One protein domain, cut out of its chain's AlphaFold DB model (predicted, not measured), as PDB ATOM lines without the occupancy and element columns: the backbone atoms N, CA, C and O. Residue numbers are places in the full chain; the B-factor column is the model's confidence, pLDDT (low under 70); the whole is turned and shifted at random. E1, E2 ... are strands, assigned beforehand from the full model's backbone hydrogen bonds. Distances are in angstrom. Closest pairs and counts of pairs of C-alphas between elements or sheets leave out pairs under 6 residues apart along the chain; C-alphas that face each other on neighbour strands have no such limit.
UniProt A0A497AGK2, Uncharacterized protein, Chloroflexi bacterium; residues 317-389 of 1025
ATOM      1  N   TYR A 317      34.611  28.755   7.130       80.38
ATOM      2  CA  TYR A 317      34.084  29.084   5.816       80.38
ATOM      3  C   TYR A 317      32.585  28.767   5.788       80.38
ATOM      4  O   TYR A 317      32.143  27.711   6.247       80.38
ATOM      5  N   SER A 318      31.782  29.704   5.289       81.62
ATOM      6  CA  SER A 318      30.345  29.500   5.130       81.62
ATOM      7  C   SER A 318      29.809  30.299   3.951       81.62
ATOM      8  O   SER A 318      30.190  31.457   3.772       81.62
ATOM      9  N   LYS A 319      28.850  29.731   3.215       75.62
ATOM     10  CA  LYS A 319      28.109  30.424   2.150       75.62
ATOM     11  C   LYS A 319      27.331  31.658   2.634       75.62
ATOM     12  O   LYS A 319      26.996  32.519   1.833       75.62
ATOM     13  N   LEU A 320      27.104  31.805   3.943       76.38
ATOM     14  CA  LEU A 320      26.575  33.044   4.530       76.38
ATOM     15  C   LEU A 320      27.598  34.196   4.493       76.38
ATOM     16  O   LEU A 320      27.220  35.348   4.309       76.38
ATOM     17  N   LEU A 321      28.888  33.890   4.672       75.44
ATOM     18  CA  LEU A 321      29.987  34.863   4.636       75.44
ATOM     19  C   LEU A 321      30.568  35.029   3.220       75.44
ATOM     20  O   LEU A 321      31.002  36.117   2.850       75.44
ATOM     21  N   TYR A 322      30.556  33.951   2.435       78.69
ATOM     22  CA  TYR A 322      31.136  33.853   1.099       78.69
ATOM     23  C   TYR A 322      30.130  33.199   0.138       78.69
ATOM     24  O   TYR A 322      30.215  32.012  -0.154       78.69
ATOM     25  N   ALA A 323      29.148  33.962  -0.351       70.12
ATOM     26  CA  ALA A 323      28.000  33.434  -1.110       70.12
ATOM     27  C   ALA A 323      28.342  32.592  -2.358       70.12
ATOM     28  O   ALA A 323      27.531  31.772  -2.775       70.12
ATOM     29  N   SER A 324      29.535  32.780  -2.930       73.12
ATOM     30  CA  SER A 324      30.014  32.091  -4.138       73.12
ATOM     31  C   SER A 324      31.241  31.205  -3.869       73.12
ATOM     32  O   SER A 324      32.060  31.023  -4.765       73.12
ATOM     33  N   MET A 325      31.434  30.720  -2.638       74.25
ATOM     34  CA  MET A 325      32.511  29.767  -2.325       74.25
ATOM     35  C   MET A 325      32.207  28.350  -2.826       74.25
ATOM     36  O   MET A 325      31.039  27.969  -2.938       74.25
ATOM     37  N   GLU A 326      33.259  27.560  -3.042       69.62
ATOM     38  CA  GLU A 326      33.161  26.121  -3.329       69.62
ATOM     39  C   GLU A 326      32.601  25.336  -2.131       69.62
ATOM     40  O   GLU A 326      32.957  25.588  -0.975       69.62
ATOM     41  N   ASP A 327      31.733  24.361  -2.411       73.75
ATOM     42  CA  ASP A 327      31.023  23.561  -1.406       73.75
ATOM     43  C   ASP A 327      31.959  22.734  -0.515       73.75
ATOM     44  O   ASP A 327      31.698  22.619   0.682       73.75
ATOM     45  N   ASP A 328      33.079  22.241  -1.050       66.50
ATOM     46  CA  ASP A 328      34.044  21.395  -0.332       66.50
ATOM     47  C   ASP A 328      34.598  22.056   0.940       66.50
ATOM     48  O   ASP A 328      34.911  21.377   1.921       66.50
ATOM     49  N   PHE A 329      34.691  23.390   0.960       69.19
ATOM     50  CA  PHE A 329      35.176  24.150   2.112       69.19
ATOM     51  C   PHE A 329      34.068  24.523   3.114       69.19
ATOM     52  O   PHE A 329      34.380  25.032   4.191       69.19
ATOM     53  N   GLN A 330      32.784  24.293   2.817       79.69
ATOM     54  CA  GLN A 330      31.664  24.679   3.686       79.69
ATOM     55  C   GLN A 330      31.784  24.035   5.079       79.69
ATOM     56  O   GLN A 330      31.842  22.819   5.227       79.69
ATOM     57  N   GLY A 331      31.792  24.860   6.128       73.38
ATOM     58  CA  GLY A 331      31.944  24.402   7.511       73.38
ATOM     59  C   GLY A 331      33.378  24.040   7.915       73.38
ATOM     60  O   GLY A 331      33.603  23.736   9.086       73.38
ATOM     61  N   GLN A 332      34.361  24.120   7.011       78.94
ATOM     62  CA  GLN A 332      35.770  23.950   7.370       78.94
ATOM     63  C   GLN A 332      36.313  25.183   8.123       78.94
ATOM     64  O   GLN A 332      35.875  26.313   7.880       78.94
ATOM     65  N   PRO A 333      37.274  25.010   9.046       78.75
ATOM     66  CA  PRO A 333      37.876  26.119   9.778       78.75
ATOM     67  C   PRO A 333      38.815  26.960   8.901       78.75
ATOM     68  O   PRO A 333      39.613  26.417   8.139       78.75
ATOM     69  N   ILE A 334      38.789  28.289   9.057       81.75
ATOM     70  CA  ILE A 334      39.767  29.164   8.391       81.75
ATOM     71  C   ILE A 334      41.093  29.093   9.174       81.75
ATOM     72  O   ILE A 334      41.102  29.398  10.371       81.75
ATOM     73  N   PRO A 335      42.220  28.694   8.550       76.88
ATOM     74  CA  PRO A 335      43.470  28.462   9.268       76.88
ATOM     75  C   PRO A 335      44.184  29.764   9.663       76.88
ATOM     76  O   PRO A 335      43.956  30.843   9.107       76.88
ATOM     77  N   TYR A 336      45.106  29.647  10.620       75.81
ATOM     78  CA  TYR A 336      45.992  30.726  11.064       75.81
ATOM     79  C   TYR A 336      47.420  30.445  10.577       75.81
ATOM     80  O   TYR A 336      47.955  29.368  10.826       75.81
ATOM     81  N   SER A 337      48.032  31.384   9.850       73.12
ATOM     82  CA  SER A 337      49.263  31.134   9.080       73.12
ATOM     83  C   SER A 337      50.474  31.872   9.657       73.12
ATOM     84  O   SER A 337      50.723  33.028   9.323       73.12
ATOM     85  N   ILE A 338      51.257  31.193  10.500       73.31
ATOM     86  CA  ILE A 338      52.439  31.768  11.161       73.31
ATOM     87  C   ILE A 338      53.731  31.274  10.486       73.31
ATOM     88  O   ILE A 338      53.920  30.081  10.270       73.31
ATOM     89  N   GLY A 339      54.660  32.194  10.202       79.06
ATOM     90  CA  GLY A 339      56.000  31.877   9.692       79.06
ATOM     91  C   GLY A 339      56.122  31.923   8.164       79.06
ATOM     92  O   GLY A 339      55.559  32.800   7.512       79.06
ATOM     93  N   ARG A 340      56.931  31.019   7.596       82.94
ATOM     94  CA  ARG A 340      57.047  30.796   6.144       82.94
ATOM     95  C   ARG A 340      56.497  29.418   5.830       82.94
ATOM     96  O   ARG A 340      57.011  28.430   6.345       82.94
ATOM     97  N   LEU A 341      55.480  29.382   4.986       78.56
ATOM     98  CA  LEU A 341      54.722  28.187   4.653       78.56
ATOM     99  C   LEU A 341      54.792  27.963   3.138       78.56
ATOM    100  O   LEU A 341      54.906  28.919   2.371       78.56
ATOM    101  N   TYR A 342      54.742  26.701   2.726       83.56
ATOM    102  CA  TYR A 342      54.865  26.254   1.338       83.56
ATOM    103  C   TYR A 342      53.806  25.180   1.079       83.56
ATOM    104  O   TYR A 342      53.425  24.479   2.015       83.56
ATOM    105  N   ASN A 343      53.357  25.032  -0.170       80.19
ATOM    106  CA  ASN A 343      52.364  24.027  -0.581       80.19
ATOM    107  C   ASN A 343      51.055  24.064   0.241       80.19
ATOM    108  O   ASN A 343      50.494  23.020   0.565       80.19
ATOM    109  N   ILE A 344      50.576  25.262   0.596       82.50
ATOM    110  CA  ILE A 344      49.245  25.439   1.195       82.50
ATOM    111  C   ILE A 344      48.196  25.341   0.084       82.50
ATOM    112  O   ILE A 344      48.302  26.065  -0.904       82.50
ATOM    113  N   THR A 345      47.157  24.529   0.282       83.94
ATOM    114  CA  THR A 345      45.934  24.580  -0.532       83.94
ATOM    115  C   THR A 345      45.065  25.760  -0.077       83.94
ATOM    116  O   THR A 345      44.622  25.763   1.075       83.94
ATOM    117  N   PRO A 346      44.827  26.779  -0.919       86.94
ATOM    118  CA  PRO A 346      43.929  27.881  -0.594       86.94
ATOM    119  C   PRO A 346      42.462  27.478  -0.803       86.94
ATOM    120  O   PRO A 346      42.165  26.645  -1.653       86.94
ATOM    121  N   ALA A 347      41.539  28.110  -0.077       86.88
ATOM    122  CA  ALA A 347      40.102  27.909  -0.278       86.88
ATOM    123  C   ALA A 347      39.544  28.910  -1.299       86.88
ATOM    124  O   ALA A 347      39.768  30.114  -1.149       86.88
ATOM    125  N   CYS A 348      38.788  28.451  -2.298       85.31
ATOM    126  CA  CYS A 348      38.076  29.333  -3.222       85.31
ATOM    127  C   CYS A 348      36.853  29.948  -2.522       85.31
ATOM    128  O   CYS A 348      35.849  29.279  -2.275       85.31
ATOM    129  N   ILE A 349      36.942  31.234  -2.172       84.12
ATOM    130  CA  ILE A 349      35.875  31.970  -1.472       84.12
ATOM    131  C   ILE A 349      34.936  32.716  -2.429       84.12
ATOM    132  O   ILE A 349      33.880  33.195  -2.014       84.12
ATOM    133  N   ASN A 350      35.306  32.854  -3.703       77.12
ATOM    134  CA  ASN A 350      34.413  33.374  -4.730       77.12
ATOM    135  C   ASN A 350      34.821  32.853  -6.114       77.12
ATOM    136  O   ASN A 350      35.745  33.394  -6.724       77.12
ATOM    137  N   THR A 351      34.102  31.847  -6.609       66.38
ATOM    138  CA  THR A 351      34.313  31.233  -7.930       66.38
ATOM    139  C   THR A 351      34.118  32.231  -9.073       66.38
ATOM    140  O   THR A 351      34.899  32.256 -10.013       66.38
ATOM    141  N   THR A 352      33.143  33.141  -8.966       60.16
ATOM    142  CA  THR A 352      32.825  34.139 -10.009       60.16
ATOM    143  C   THR A 352      33.940  35.163 -10.254       60.16
ATOM    144  O   THR A 352      34.040  35.716 -11.350       60.16
ATOM    145  N   THR A 353      34.752  35.451  -9.232       60.44
ATOM    146  CA  THR A 353      35.831  36.458  -9.261       60.44
ATOM    147  C   THR A 353      37.214  35.861  -8.998       60.44
ATOM    148  O   THR A 353      38.149  36.616  -8.744       60.44
ATOM    149  N   GLY A 354      37.340  34.528  -9.002       72.56
ATOM    150  CA  GLY A 354      38.592  33.816  -8.740       72.56
ATOM    151  C   GLY A 354      39.292  34.247  -7.447       72.56
ATOM    152  O   GLY A 354      40.514  34.394  -7.435       72.56
ATOM    153  N   ARG A 355      38.541  34.521  -6.365       85.25
ATOM    154  CA  ARG A 355      39.125  34.921  -5.070       85.25
ATOM    155  C   ARG A 355      39.385  33.716  -4.183       85.25
ATOM    156  O   ARG A 355      38.482  32.931  -3.892       85.25
ATOM    157  N   TYR A 356      40.598  33.668  -3.653       90.00
ATOM    158  CA  TYR A 356      41.120  32.587  -2.836       90.00
ATOM    159  C   TYR A 356      41.596  33.107  -1.480       90.00
ATOM    160  O   TYR A 356      42.216  34.169  -1.392       90.00
ATOM    161  N   LYS A 357      41.339  32.345  -0.413       90.12
ATOM    162  CA  LYS A 357      41.729  32.680   0.962       90.12
ATOM    163  C   LYS A 357      42.751  31.696   1.512       90.12
ATOM    164  O   LYS A 357      42.606  30.483   1.379       90.12
ATOM    165  N   LEU A 358      43.777  32.247   2.156       89.50
ATOM    166  CA  LEU A 358      44.849  31.502   2.817       89.50
ATOM    167  C   LEU A 358      44.672  31.466   4.339       89.50
ATOM    168  O   LEU A 358      45.034  30.475   4.959       89.50
ATOM    169  N   CYS A 359      44.173  32.543   4.961       86.12
ATOM    170  CA  CYS A 359      44.031  32.637   6.421       86.12
ATOM    171  C   CYS A 359      43.116  33.790   6.880       86.12
ATOM    172  O   CYS A 359      42.716  34.637   6.085       86.12
ATOM    173  N   ASP A 360      42.797  33.835   8.180       84.50
ATOM    174  CA  ASP A 360      41.939  34.863   8.810       84.50
ATOM    175  C   ASP A 360      42.716  36.071   9.390       84.50
ATOM    176  O   ASP A 360      42.320  36.664  10.396       84.50
ATOM    177  N   HIS A 361      43.870  36.422   8.812       81.56
ATOM    178  CA  HIS A 361      44.679  37.560   9.269       81.56
ATOM    179  C   HIS A 361      45.607  38.123   8.183       81.56
ATOM    180  O   HIS A 361      45.926  37.441   7.207       81.56
ATOM    181  N   LYS A 362      46.109  39.341   8.416       88.44
ATOM    182  CA  LYS A 362      47.104  40.010   7.572       88.44
ATOM    183  C   LYS A 362      48.400  39.203   7.448       88.44
ATOM    184  O   LYS A 362      49.028  38.862   8.450       88.44
ATOM    185  N   VAL A 363      48.857  39.010   6.215       88.19
ATOM    186  CA  VAL A 363      50.133  38.365   5.871       88.19
ATOM    187  C   VAL A 363      51.165  39.386   5.386       88.19
ATOM    188  O   VAL A 363      50.845  40.508   5.001       88.19
ATOM    189  N   LYS A 364      52.451  39.013   5.409       89.94
ATOM    190  CA  LYS A 364      53.542  39.905   4.975       89.94
ATOM    191  C   LYS A 364      53.743  39.931   3.455       89.94
ATOM    192  O   LYS A 364      54.141  40.960   2.916       89.94
ATOM    193  N   SER A 365      53.549  38.793   2.796       90.06
ATOM    194  CA  SER A 365      53.781  38.599   1.361       90.06
ATOM    195  C   SER A 365      53.256  37.232   0.932       90.06
ATOM    196  O   SER A 365      53.543  36.248   1.614       90.06
ATOM    197  N   ILE A 366      52.605  37.163  -0.225       92.12
ATOM    198  CA  ILE A 366      52.405  35.927  -0.989       92.12
ATOM    199  C   ILE A 366      53.467  35.960  -2.092       92.12
ATOM    200  O   ILE A 366      53.571  36.962  -2.796       92.12
ATOM    201  N   THR A 367      54.335  34.949  -2.169       89.50
ATOM    202  CA  THR A 367      55.534  34.997  -3.033       89.50
ATOM    203  C   THR A 367      55.359  34.325  -4.386       89.50
ATOM    204  O   THR A 367      56.058  34.688  -5.324       89.50
ATOM    205  N   GLU A 368      54.483  33.329  -4.469       88.00
ATOM    206  CA  GLU A 368      54.211  32.533  -5.665       88.00
ATOM    207  C   GLU A 368      52.862  31.829  -5.453       88.00
ATOM    208  O   GLU A 368      52.583  31.378  -4.339       88.00
ATOM    209  N   VAL A 369      52.048  31.731  -6.501       87.12
ATOM    210  CA  VAL A 369      50.856  30.873  -6.557       87.12
ATOM    211  C   VAL A 369      51.070  29.889  -7.703       87.12
ATOM    212  O   VAL A 369      51.695  30.241  -8.704       87.12
ATOM    213  N   ARG A 370      50.597  28.647  -7.551       80.19
ATOM    214  CA  ARG A 370      50.727  27.595  -8.567       80.19
ATOM    215  C   ARG A 370      49.373  26.982  -8.900       80.19
ATOM    216  O   ARG A 370      48.581  26.749  -7.992       80.19
ATOM    217  N   TYR A 371      49.162  26.674 -10.174       74.62
ATOM    218  CA  TYR A 371      48.035  25.893 -10.685       74.62
ATOM    219  C   TYR A 371      48.602  24.659 -11.397       74.62
ATOM    220  O   TYR A 371      49.553  24.788 -12.167       74.62
ATOM    221  N   ASP A 372      48.117  23.461 -11.061       71.88
ATOM    222  CA  ASP A 372      48.666  22.165 -11.515       71.88
ATOM    223  C   ASP A 372      50.203  22.031 -11.418       71.88
ATOM    224  O   ASP A 372      50.861  21.336 -12.190       71.88
ATOM    225  N   GLY A 373      50.793  22.691 -10.414       71.31
ATOM    226  CA  GLY A 373      52.231  22.683 -10.141       71.31
ATOM    227  C   GLY A 373      53.037  23.784 -10.840       71.31
ATOM    228  O   GLY A 373      54.167  24.039 -10.415       71.31
ATOM    229  N   GLU A 374      52.473  24.494 -11.817       71.75
ATOM    230  CA  GLU A 374      53.144  25.580 -12.545       71.75
ATOM    231  C   GLU A 374      52.828  26.965 -11.946       71.75
ATOM    232  O   GLU A 374      51.691  27.196 -11.531       71.75
ATOM    233  N   PRO A 375      53.795  27.906 -11.866       80.25
ATOM    234  CA  PRO A 375      53.541  29.262 -11.375       80.25
ATOM    235  C   PRO A 375      52.539  30.033 -12.244       80.25
ATOM    236  O   PRO A 375      52.646  30.032 -13.470       80.25
ATOM    237  N   VAL A 376      51.614  30.747 -11.602       79.62
ATOM    238  CA  VAL A 376      50.614  31.607 -12.255       79.62
ATOM    239  C   VAL A 376      50.691  33.045 -11.745       79.62
ATOM    240  O   VAL A 376      51.116  33.293 -10.615       79.62
ATOM    241  N   GLU A 377      50.275  33.998 -12.580       80.56
ATOM    242  CA  GLU A 377      50.095  35.400 -12.186       80.56
ATOM    243  C   GLU A 377      48.879  35.547 -11.255       80.56
ATOM    244  O   GLU A 377      47.868  34.864 -11.424       80.56
ATOM    245  N   PHE A 378      48.975  36.436 -10.264       88.31
ATOM    246  CA  PHE A 378      47.936  36.647  -9.252       88.31
ATOM    247  C   PHE A 378      47.981  38.072  -8.686       88.31
ATOM    248  O   PHE A 378      49.040  38.698  -8.616       88.31
ATOM    249  N   THR A 379      46.841  38.562  -8.195       90.19
ATOM    250  CA  THR A 379      46.757  39.836  -7.460       90.19
ATOM    251  C   THR A 379      46.640  39.566  -5.953       90.19
ATOM    252  O   THR A 379      45.633  39.001  -5.528       90.19
ATOM    253  N   PRO A 380      47.631  39.931  -5.111       91.12
ATOM    254  CA  PRO A 380      47.579  39.676  -3.669       91.12
ATOM    255  C   PRO A 380      46.756  40.709  -2.883       91.12
ATOM    256  O   PRO A 380      46.981  41.913  -3.009       91.12
ATOM    257  N   ASP A 381      45.925  40.233  -1.951       92.81
ATOM    258  CA  ASP A 381      45.370  41.014  -0.840       92.81
ATOM    259  C   ASP A 381      46.034  40.568   0.474       92.81
ATOM    260  O   ASP A 381      45.644  39.611   1.151       92.81
ATOM    261  N   LEU A 382      47.095  41.292   0.831       92.56
ATOM    262  CA  LEU A 382      47.901  40.981   2.006       92.56
ATOM    263  C   LEU A 382      47.190  41.303   3.327       92.56
ATOM    264  O   LEU A 382      47.542  40.708   4.341       92.56
ATOM    265  N   ASP A 383      46.220  42.221   3.337       90.94
ATOM    266  CA  ASP A 383      45.526  42.640   4.559       90.94
ATOM    267  C   ASP A 383      44.486  41.605   5.000       90.94
ATOM    268  O   ASP A 383      44.361  41.344   6.199       90.94
ATOM    269  N   ASN A 384      43.815  40.958   4.043       87.88
ATOM    270  CA  ASN A 384      42.829  39.908   4.312       87.88
ATOM    271  C   ASN A 384      43.395  38.478   4.245       87.88
ATOM    272  O   ASN A 384      42.689  37.532   4.596       87.88
ATOM    273  N   GLY A 385      44.654  38.296   3.828       88.94
ATOM    274  CA  GLY A 385      45.251  36.965   3.668       88.94
ATOM    275  C   GLY A 385      44.659  36.212   2.474       88.94
ATOM    276  O   GLY A 385      44.346  35.025   2.579       88.94
ATOM    277  N   GLU A 386      44.462  36.926   1.367       92.81
ATOM    278  CA  GLU A 386      43.734  36.497   0.171       92.81
ATOM    279  C   GLU A 386      44.528  36.809  -1.107       92.81
ATOM    280  O   GLU A 386      45.510  37.555  -1.096       92.81
ATOM    281  N   PHE A 387      44.108  36.238  -2.232       91.62
ATOM    282  CA  PHE A 387      44.559  36.636  -3.564       91.62
ATOM    283  C   PHE A 387      43.470  36.379  -4.611       91.62
ATOM    284  O   PHE A 387      42.532  35.617  -4.374       91.62
ATOM    285  N   THR A 388      43.617  37.001  -5.776       86.94
ATOM    286  CA  THR A 388      42.757  36.801  -6.945       86.94
ATOM    287  C   THR A 388      43.549  36.179  -8.091       86.94
ATOM    288  O   THR A 388      44.652  36.644  -8.395       86.94
ATOM    289  N   LEU A 389      42.970  35.164  -8.733       80.81
ATOM    290  CA  LEU A 389      43.335  34.709 -10.075       80.81
ATOM    291  C   LEU A 389      42.281  35.225 -11.055       80.81
ATOM    292  O   LEU A 389      41.093  34.971 -10.866       80.81
TER     293      LEU A 389
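What this domain is: This is residues 317 to 389 of the 1025 residues of an uncharacterized protein of Chloroflexi bacterium (UniProt A0A497AGK2). This domain has little regular structure: a small twisted four-strand sheet, the hairpin E3 and E4 to one side, and residues 317 to 346 looping beside E1 and past the strands' ends. The class is all strand, with E1 to E6 holding 19 of 73 printed residues. The antiparallel sheet runs E1, E2, E6, E5. It is compact, radius of gyration of the C-alphas 11.8 A, spanning 30 by 24 by 19 A.

Where its parts are: From Tyr 317 go to C-alpha 347 at (40.102, 27.909, -0.278); E1 runs 9.1 A to residue 350. Find E2, 355 to 357, E3, 369 to 371, E4, 374 to 376, E5, 379 to 381, and E6, 386 to C-alpha 388 at (42.757, 36.801, -6.945).

How they stand to each other: Between antiparallel neighbours E2 and E6, look for N 356 and O 387, 2.8 A apart. E4 runs on into E5 at 74 degrees. E3 and E5 are apart.

The domain as a whole: The printed part has no cut; the link E2 to E3 is long; pLDDT is under 70 at residues 326, 328 to 329 and 351 to 353.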